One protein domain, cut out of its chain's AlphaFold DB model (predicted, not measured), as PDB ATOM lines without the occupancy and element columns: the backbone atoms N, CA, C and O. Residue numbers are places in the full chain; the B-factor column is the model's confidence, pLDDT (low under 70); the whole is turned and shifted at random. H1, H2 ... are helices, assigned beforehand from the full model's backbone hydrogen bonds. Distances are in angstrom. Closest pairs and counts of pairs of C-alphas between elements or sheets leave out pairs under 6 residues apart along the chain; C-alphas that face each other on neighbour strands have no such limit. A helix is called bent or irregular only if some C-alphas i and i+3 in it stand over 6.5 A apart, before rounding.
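What this domain is: This is residues 16 to 77 of the 77 residues of an uncharacterized protein of Ancylostoma duodenale (UniProt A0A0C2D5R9). Two helices stand well away from each other in an open, extended chain: H1 sits with the winding first stretch in a loose body, residues 16 to 53, and H2 makes most of a free arm, residues 54 to 77, that sticks out from it. A long link joins H1 to H2. The printed part has 62 residues with two named helices, H1 then H2, and no named strand; its class is all helix. It is extended, with a radius of gyration of the C-alphas of 16.4 A, and elongated, spanning 46 by 29 by 26 A.

Where its parts are: The printed part begins at Phe 16, C-alpha at (-1.312, 30.885, 23.540), and residues 16 to 32 hold no named element. H1 is residues 33 to 45, 18.5 A from first to last C-alpha, beginning at C-alpha 33 at (21.953, 32.803, 41.084). H1 is irregular: C-alphas 34 and 37 are 8.4 A apart. H2 is residues 57 to 75, 26.8 A long, ending at C-alpha 75 at (16.380, 58.645, 27.995).

How they stand to each other: H1 and H2 are apart, with no C-alpha of the one within 8 A of the other. Residues 54 to 77, of which 57 to 75 belong to H2, stand free. Of the O i to N i+4 pairs, 5 of 9 in H1 and 14 of 15 in H2 are within hydrogen-bond range.

The domain as a whole: The C-alphas farthest apart, those of Ala 46 and Lys 77, are 47.3 A apart. Without the stretch that stands free, the body of 38 residues spans 29 by 21 by 18 A. The link from H1 to H2 is long, with 11 residues. The printed part has no cut. The mean pLDDT of the printed part is 81.0; residue 20, residues 23 to 28 and residue 77 are under 70.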
ATOM      1  N   PHE A  16      -1.648  31.869  24.560       75.38
ATOM      2  CA  PHE A  16      -1.312  30.885  23.540       75.38
ATOM      3  C   PHE A  16       0.013  30.219  23.903       75.38
ATOM      4  O   PHE A  16       0.988  30.898  24.229       75.38
ATOM      5  N   LYS A  17       0.039  28.883  23.885       71.94
ATOM      6  CA  LYS A  17       1.266  28.112  24.072       71.94
ATOM      7  C   LYS A  17       1.851  27.832  22.695       71.94
ATOM      8  O   LYS A  17       1.255  27.089  21.924       71.94
ATOM      9  N   VAL A  18       3.005  28.424  22.407       72.50
ATOM     10  CA  VAL A  18       3.719  28.194  21.147       72.50
ATOM     11  C   VAL A  18       4.233  26.746  21.121       72.50
ATOM     12  O   VAL A  18       4.821  26.310  22.121       72.50
ATOM     13  N   PRO A  19       4.009  25.981  20.037       76.38
ATOM     14  CA  PRO A  19       4.612  24.664  19.870       76.38
ATOM     15  C   PRO A  19       6.140  24.737  19.977       76.38
ATOM     16  O   PRO A  19       6.765  25.676  19.491       76.38
ATOM     17  N   THR A  20       6.770  23.737  20.593       68.56
ATOM     18  CA  THR A  20       8.224  23.747  20.855       68.56
ATOM     19  C   THR A  20       9.081  23.775  19.588       68.56
ATOM     20  O   THR A  20      10.214  24.232  19.642       68.56
ATOM     21  N   HIS A  21       8.545  23.334  18.448       73.25
ATOM     22  CA  HIS A  21       9.218  23.395  17.147       73.25
ATOM     23  C   HIS A  21       9.056  24.750  16.433       73.25
ATOM     24  O   HIS A  21       9.766  25.018  15.470       73.25
ATOM     25  N   GLU A  22       8.140  25.604  16.893       73.81
ATOM     26  CA  GLU A  22       7.904  26.949  16.345       73.81
ATOM     27  C   GLU A  22       8.523  28.046  17.224       73.81
ATOM     28  O   GLU A  22       8.769  29.160  16.761       73.81
ATOM     29  N   GLY A  23       8.769  27.751  18.504       62.28
ATOM     30  CA  GLY A  23       9.258  28.710  19.487       62.28
ATOM     31  C   GLY A  23      10.641  28.361  20.021       62.28
ATOM     32  O   GLY A  23      10.820  27.338  20.673       62.28
ATOM     33  N   ILE A  24      11.603  29.269  19.842       61.50
ATOM     34  CA  ILE A  24      12.908  29.185  20.505       61.50
ATOM     35  C   ILE A  24      12.839  30.000  21.798       61.50
ATOM     36  O   ILE A  24      12.699  31.224  21.763       61.50
ATOM     37  N   VAL A  25      12.969  29.340  22.948       60.78
ATOM     38  CA  VAL A  25      13.123  30.035  24.232       60.78
ATOM     39  C   VAL A  25      14.590  30.418  24.394       60.78
ATOM     40  O   VAL A  25      15.433  29.574  24.680       60.78
ATOM     41  N   ARG A  26      14.907  31.703  24.213       62.31
ATOM     42  CA  ARG A  26      16.239  32.254  24.501       62.31
ATOM     43  C   ARG A  26      16.174  33.000  25.828       62.31
ATOM     44  O   ARG A  26      15.553  34.055  25.909       62.31
ATOM     45  N   HIS A  27      16.783  32.443  26.869       65.44
ATOM     46  CA  HIS A  27      16.837  33.065  28.188       65.44
ATOM     47  C   HIS A  27      18.297  33.240  28.602       65.44
ATOM     48  O   HIS A  27      19.029  32.259  28.695       65.44
ATOM     49  N   TYR A  28      18.718  34.485  28.831       64.31
ATOM     50  CA  TYR A  28      20.002  34.764  29.465       64.31
ATOM     51  C   TYR A  28      19.775  34.838  30.969       64.31
ATOM     52  O   TYR A  28      19.019  35.688  31.445       64.31
ATOM     53  N   ARG A  29      20.403  33.928  31.707       70.50
ATOM     54  CA  ARG A  29      20.340  33.889  33.160       70.50
ATOM     55  C   ARG A  29      21.673  33.422  33.705       70.50
ATOM     56  O   ARG A  29      22.247  32.471  33.188       70.50
ATOM     57  N   ASP A  30      22.117  34.094  34.756       76.38
ATOM     58  CA  ASP A  30      23.203  33.605  35.589       76.38
ATOM     59  C   ASP A  30      22.780  32.268  36.218       76.38
ATOM     60  O   ASP A  30      21.750  32.190  36.892       76.38
ATOM     61  N   ILE A  31      23.522  31.201  35.931       78.69
ATOM     62  CA  ILE A  31      23.171  29.846  36.364       78.69
ATOM     63  C   ILE A  31      23.432  29.617  37.856       78.69
ATOM     64  O   ILE A  31      22.844  28.694  38.428       78.69
ATOM     65  N   ASP A  32      24.251  30.465  38.478       82.38
ATOM     66  CA  ASP A  32      24.658  30.338  39.878       82.38
ATOM     67  C   ASP A  32      23.740  31.134  40.820       82.38
ATOM     68  O   ASP A  32      23.749  30.930  42.036       82.38
ATOM     69  N   ILE A  33      22.882  32.005  40.279       82.75
ATOM     70  CA  ILE A  33      21.953  32.803  41.084       82.75
ATOM     71  C   ILE A  33      20.816  31.944  41.659       82.75
ATOM     72  O   ILE A  33      20.159  31.180  40.943       82.75
ATOM     73  N   ASP A  34      20.531  32.113  42.952       80.94
ATOM     74  CA  ASP A  34      19.400  31.500  43.667       80.94
ATOM     75  C   ASP A  34      19.279  29.972  43.493       80.94
ATOM     76  O   ASP A  34      18.167  29.441  43.400       80.94
ATOM     77  N   HIS A  35      20.406  29.258  43.385       83.94
ATOM     78  CA  HIS A  35      20.446  27.811  43.113       83.94
ATOM     79  C   HIS A  35      19.679  27.396  41.844       83.94
ATOM     80  O   HIS A  35      19.259  26.248  41.705       83.94
ATOM     81  N   TRP A  36      19.443  28.317  40.903       83.25
ATOM     82  CA  TRP A  36      18.531  28.093  39.780       83.25
ATOM     83  C   TRP A  36      18.884  26.849  38.966       83.25
ATOM     84  O   TRP A  36      17.977  26.123  38.536       83.25
ATOM     85  N   SER A  37      20.181  26.615  38.765       83.31
ATOM     86  CA  SER A  37      20.712  25.481  38.019       83.31
ATOM     87  C   SER A  37      20.288  24.138  38.616       83.31
ATOM     88  O   SER A  37      19.823  23.275  37.872       83.31
ATOM     89  N   GLU A  38      20.340  23.986  39.939       87.88
ATOM     90  CA  GLU A  38      19.936  22.768  40.653       87.88
ATOM     91  C   GLU A  38      18.455  22.436  40.418       87.88
ATOM     92  O   GLU A  38      18.103  21.298  40.106       87.88
ATOM     93  N   TRP A  39      17.581  23.444  40.493       84.00
ATOM     94  CA  TRP A  39      16.133  23.256  40.359       84.00
ATOM     95  C   TRP A  39      15.663  23.143  38.906       84.00
ATOM     96  O   TRP A  39      14.684  22.454  38.618       84.00
ATOM     97  N   SER A  40      16.310  23.860  37.984       82.31
ATOM     98  CA  SER A  40      15.767  24.092  36.638       82.31
ATOM     99  C   SER A  40      16.466  23.283  35.551       82.31
ATOM    100  O   SER A  40      15.800  22.871  34.600       82.31
ATOM    101  N   LEU A  41      17.773  23.008  35.669       84.31
ATOM    102  CA  LEU A  41      18.490  22.239  34.643       84.31
ATOM    103  C   LEU A  41      17.922  20.828  34.431       84.31
ATOM    104  O   LEU A  41      17.808  20.447  33.266       84.31
ATOM    105  N   PRO A  42      17.518  20.055  35.465       87.38
ATOM    106  CA  PRO A  42      16.943  18.726  35.243       87.38
ATOM    107  C   PRO A  42      15.674  18.766  34.384       87.38
ATOM    108  O   PRO A  42      15.518  17.960  33.471       87.38
ATOM    109  N   MET A  43      14.796  19.745  34.634       83.00
ATOM    110  CA  MET A  43      13.571  19.942  33.854       83.00
ATOM    111  C   MET A  43      13.890  20.346  32.414       83.00
ATOM    112  O   MET A  43      13.309  19.799  31.484       83.00
ATOM    113  N   LEU A  44      14.805  21.298  32.222       80.88
ATOM    114  CA  LEU A  44      15.144  21.802  30.890       80.88
ATOM    115  C   LEU A  44      15.815  20.731  30.024       80.88
ATOM    116  O   LEU A  44      15.448  20.593  28.862       80.88
ATOM    117  N   ARG A  45      16.703  19.909  30.602       83.88
ATOM    118  CA  ARG A  45      17.309  18.758  29.909       83.88
ATOM    119  C   ARG A  45      16.279  17.731  29.441       83.88
ATOM    120  O   ARG A  45      16.509  17.059  28.447       83.88
ATOM    121  N   ALA A  46      15.144  17.609  30.130       84.75
ATOM    122  CA  ALA A  46      14.064  16.721  29.702       84.75
ATOM    123  C   ALA A  46      13.269  17.265  28.495       84.75
ATOM    124  O   ALA A  46      12.515  16.515  27.880       84.75
ATOM    125  N   ILE A  47      13.406  18.556  28.168       80.75
ATOM    126  CA  ILE A  47      12.699  19.211  27.053       80.75
ATOM    127  C   ILE A  47      13.535  19.164  25.766       80.75
ATOM    128  O   ILE A  47      12.965  19.108  24.677       80.75
ATOM    129  N   GLY A  48      14.863  19.168  25.878       78.38
ATOM    130  CA  GLY A  48      15.781  19.053  24.749       78.38
ATOM    131  C   GLY A  48      17.225  19.355  25.140       78.38
ATOM    132  O   GLY A  48      17.505  19.788  26.261       78.38
ATOM    133  N   ASP A  49      18.137  19.133  24.197       81.62
ATOM    134  CA  ASP A  49      19.554  19.418  24.390       81.62
ATOM    135  C   ASP A  49      19.834  20.923  24.364       81.62
ATOM    136  O   ASP A  49      19.195  21.699  23.649       81.62
ATOM    137  N   PHE A  50      20.825  21.339  25.150       78.00
ATOM    138  CA  PHE A  50      21.343  22.697  25.077       78.00
ATOM    139  C   PHE A  50      22.277  22.821  23.881       78.00
ATOM    140  O   PHE A  50      23.241  22.068  23.758       78.00
ATOM    141  N   GLU A  51      22.039  23.829  23.054       78.19
ATOM    142  CA  GLU A  51      22.933  24.191  21.964       78.19
ATOM    143  C   GLU A  51      23.405  25.636  22.104       78.19
ATOM    144  O   GLU A  51      22.657  26.539  22.494       78.19
ATOM    145  N   ASN A  52      24.665  25.868  21.742       79.31
ATOM    146  CA  ASN A  52      25.131  27.218  21.490       79.31
ATOM    147  C   ASN A  52      24.517  27.683  20.172       79.31
ATOM    148  O   ASN A  52      24.855  27.181  19.105       79.31
ATOM    149  N   THR A  53      23.624  28.661  20.254       76.44
ATOM    150  CA  THR A  53      22.981  29.268  19.092       76.44
ATOM    151  C   THR A  53      23.404  30.727  18.969       76.44
ATOM    152  O   THR A  53      23.546  31.439  19.966       76.44
ATOM    153  N   THR A  54      23.596  31.196  17.742       74.50
ATOM    154  CA  THR A  54      23.828  32.613  17.450       74.50
ATOM    155  C   THR A  54      22.572  33.234  16.847       74.50
ATOM    156  O   THR A  54      21.601  32.559  16.486       74.50
ATOM    157  N   TYR A  55      22.505  34.560  16.838       72.69
ATOM    158  CA  TYR A  55      21.467  35.264  16.090       72.69
ATOM    159  C   TYR A  55      21.949  35.418  14.642       72.69
ATOM    160  O   TYR A  55      23.128  35.725  14.455       72.69
ATOM    161  N   PRO A  56      21.088  35.252  13.620       83.19
ATOM    162  CA  PRO A  56      21.459  35.642  12.269       83.19
ATOM    163  C   PRO A  56      21.927  37.099  12.266       83.19
ATOM    164  O   PRO A  56      21.225  37.969  12.790       83.19
ATOM    165  N   GLU A  57      23.104  37.360  11.697       83.19
ATOM    166  CA  GLU A  57      23.785  38.660  11.792       83.19
ATOM    167  C   GLU A  57      22.869  39.818  11.368       83.19
ATOM    168  O   GLU A  57      22.729  40.814  12.080       83.19
ATOM    169  N   PHE A  58      22.132  39.628  10.269       83.44
ATOM    170  CA  PHE A  58      21.201  40.624   9.738       83.44
ATOM    171  C   PHE A  58      20.070  40.999  10.710       83.44
ATOM    172  O   PHE A  58      19.573  42.125  10.672       83.44
ATOM    173  N   LEU A  59      19.637  40.082  11.581       84.56
ATOM    174  CA  LEU A  59      18.640  40.386  12.604       84.56
ATOM    175  C   LEU A  59      19.282  40.982  13.859       84.56
ATOM    176  O   LEU A  59      18.665  41.842  14.486       84.56
ATOM    177  N   GLY A  60      20.504  40.564  14.205       84.12
ATOM    178  CA  GLY A  60      21.257  41.101  15.341       84.12
ATOM    179  C   GLY A  60      21.429  42.617  15.239       84.12
ATOM    180  O   GLY A  60      21.042  43.346  16.152       84.12
ATOM    181  N   THR A  61      21.891  43.098  14.081       87.19
ATOM    182  CA  THR A  61      22.044  44.536  13.807       87.19
ATOM    183  C   THR A  61      20.711  45.278  13.893       87.19
ATOM    184  O   THR A  61      20.605  46.299  14.572       87.19
ATOM    185  N   ARG A  62      19.648  44.744  13.270       89.62
ATOM    186  CA  ARG A  62      18.316  45.377  13.285       89.62
ATOM    187  C   ARG A  62      17.727  45.468  14.688       89.62
ATOM    188  O   ARG A  62      17.138  46.495  15.034       89.62
ATOM    189  N   LEU A  63      17.866  44.410  15.486       86.06
ATOM    190  CA  LEU A  63      17.398  44.386  16.867       86.06
ATOM    191  C   LEU A  63      18.154  45.423  17.700       86.06
ATOM    192  O   LEU A  63      17.518  46.254  18.348       86.06
ATOM    193  N   PHE A  64      19.488  45.415  17.625       87.88
ATOM    194  CA  PHE A  64      20.336  46.366  18.339       87.88
ATOM    195  C   PHE A  64      19.964  47.815  18.012       87.88
ATOM    196  O   PHE A  64      19.684  48.601  18.918       87.88
ATOM    197  N   GLU A  65      19.882  48.166  16.728       94.19
ATOM    198  CA  GLU A  65      19.522  49.521  16.310       94.19
ATOM    199  C   GLU A  65      18.128  49.935  16.782       94.19
ATOM    200  O   GLU A  65      17.932  51.085  17.178       94.19
ATOM    201  N   SER A  66      17.159  49.018  16.740       93.44
ATOM    202  CA  SER A  66      15.783  49.300  17.157       93.44
ATOM    203  C   SER A  66      15.698  49.555  18.660       93.44
ATOM    204  O   SER A  66      15.056  50.516  19.087       93.44
ATOM    205  N   VAL A  67      16.385  48.734  19.462       92.44
ATOM    206  CA  VAL A  67      16.472  48.914  20.917       92.44
ATOM    207  C   VAL A  67      17.191  50.217  21.242       92.44
ATOM    208  O   VAL A  67      16.647  51.027  21.988       92.44
ATOM    209  N   ARG A  68      18.354  50.475  20.629       94.69
ATOM    210  CA  ARG A  68      19.110  51.718  20.827       94.69
ATOM    211  C   ARG A  68      18.256  52.945  20.519       94.69
ATOM    212  O   ARG A  68      18.097  53.795  21.383       94.69
ATOM    213  N   LYS A  69      17.624  53.006  19.339       96.62
ATOM    214  CA  LYS A  69      16.732  54.118  18.954       96.62
ATOM    215  C   LYS A  69      15.619  54.343  19.978       96.62
ATOM    216  O   LYS A  69      15.271  55.487  20.265       96.62
ATOM    217  N   ARG A  70      15.046  53.266  20.528       94.19
ATOM    218  CA  ARG A  70      14.003  53.374  21.550       94.19
ATOM    219  C   ARG A  70      14.549  53.922  22.866       94.19
ATOM    220  O   ARG A  70      13.884  54.759  23.466       94.19
ATOM    221  N   LEU A  71      15.718  53.462  23.303       93.12
ATOM    222  CA  LEU A  71      16.360  53.948  24.523       93.12
ATOM    223  C   LEU A  71      16.759  55.417  24.388       93.12
ATOM    224  O   LEU A  71      16.408  56.203  25.261       93.12
ATOM    225  N   ASP A  72      17.376  55.803  23.270       96.88
ATOM    226  CA  ASP A  72      17.749  57.193  22.995       96.88
ATOM    227  C   ASP A  72      16.512  58.106  23.049       96.88
ATOM    228  O   ASP A  72      16.523  59.136  23.715       96.88
ATOM    229  N   TYR A  73      15.395  57.693  22.437       94.44
ATOM    230  CA  TYR A  73      14.134  58.444  22.494       94.44
ATOM    231  C   TYR A  73      13.575  58.618  23.918       94.44
ATOM    232  O   TYR A  73      12.940  59.634  24.206       94.44
ATOM    233  N   VAL A  74      13.731  57.612  24.783       93.12
ATOM    234  CA  VAL A  74      13.188  57.632  26.151       93.12
ATOM    235  C   VAL A  74      14.098  58.404  27.104       93.12
ATOM    236  O   VAL A  74      13.592  59.139  27.948       93.12
ATOM    237  N   TYR A  75      15.413  58.229  26.980       94.19
ATOM    238  CA  TYR A  75      16.380  58.645  27.995       94.19
ATOM    239  C   TYR A  75      17.288  59.803  27.579       94.19
ATOM    240  O   TYR A  75      17.842  60.452  28.459       94.19
ATOM    241  N   LEU A  76      17.460  60.063  26.280       88.06
ATOM    242  CA  LEU A  76      18.401  61.064  25.755       88.06
ATOM    243  C   LEU A  76      17.703  62.199  24.991       88.06
ATOM    244  O   LEU A  76      18.317  62.818  24.124       88.06
ATOM    245  N   LYS A  77      16.425  62.460  25.290       56.94
ATOM    246  CA  LYS A  77      15.776  63.704  24.859       56.94
ATOM    247  C   LYS A  77      16.484  64.927  25.425       56.94
ATOM    248  O   LYS A  77      16.754  64.919  26.646       56.94
TER     249      LYS A  77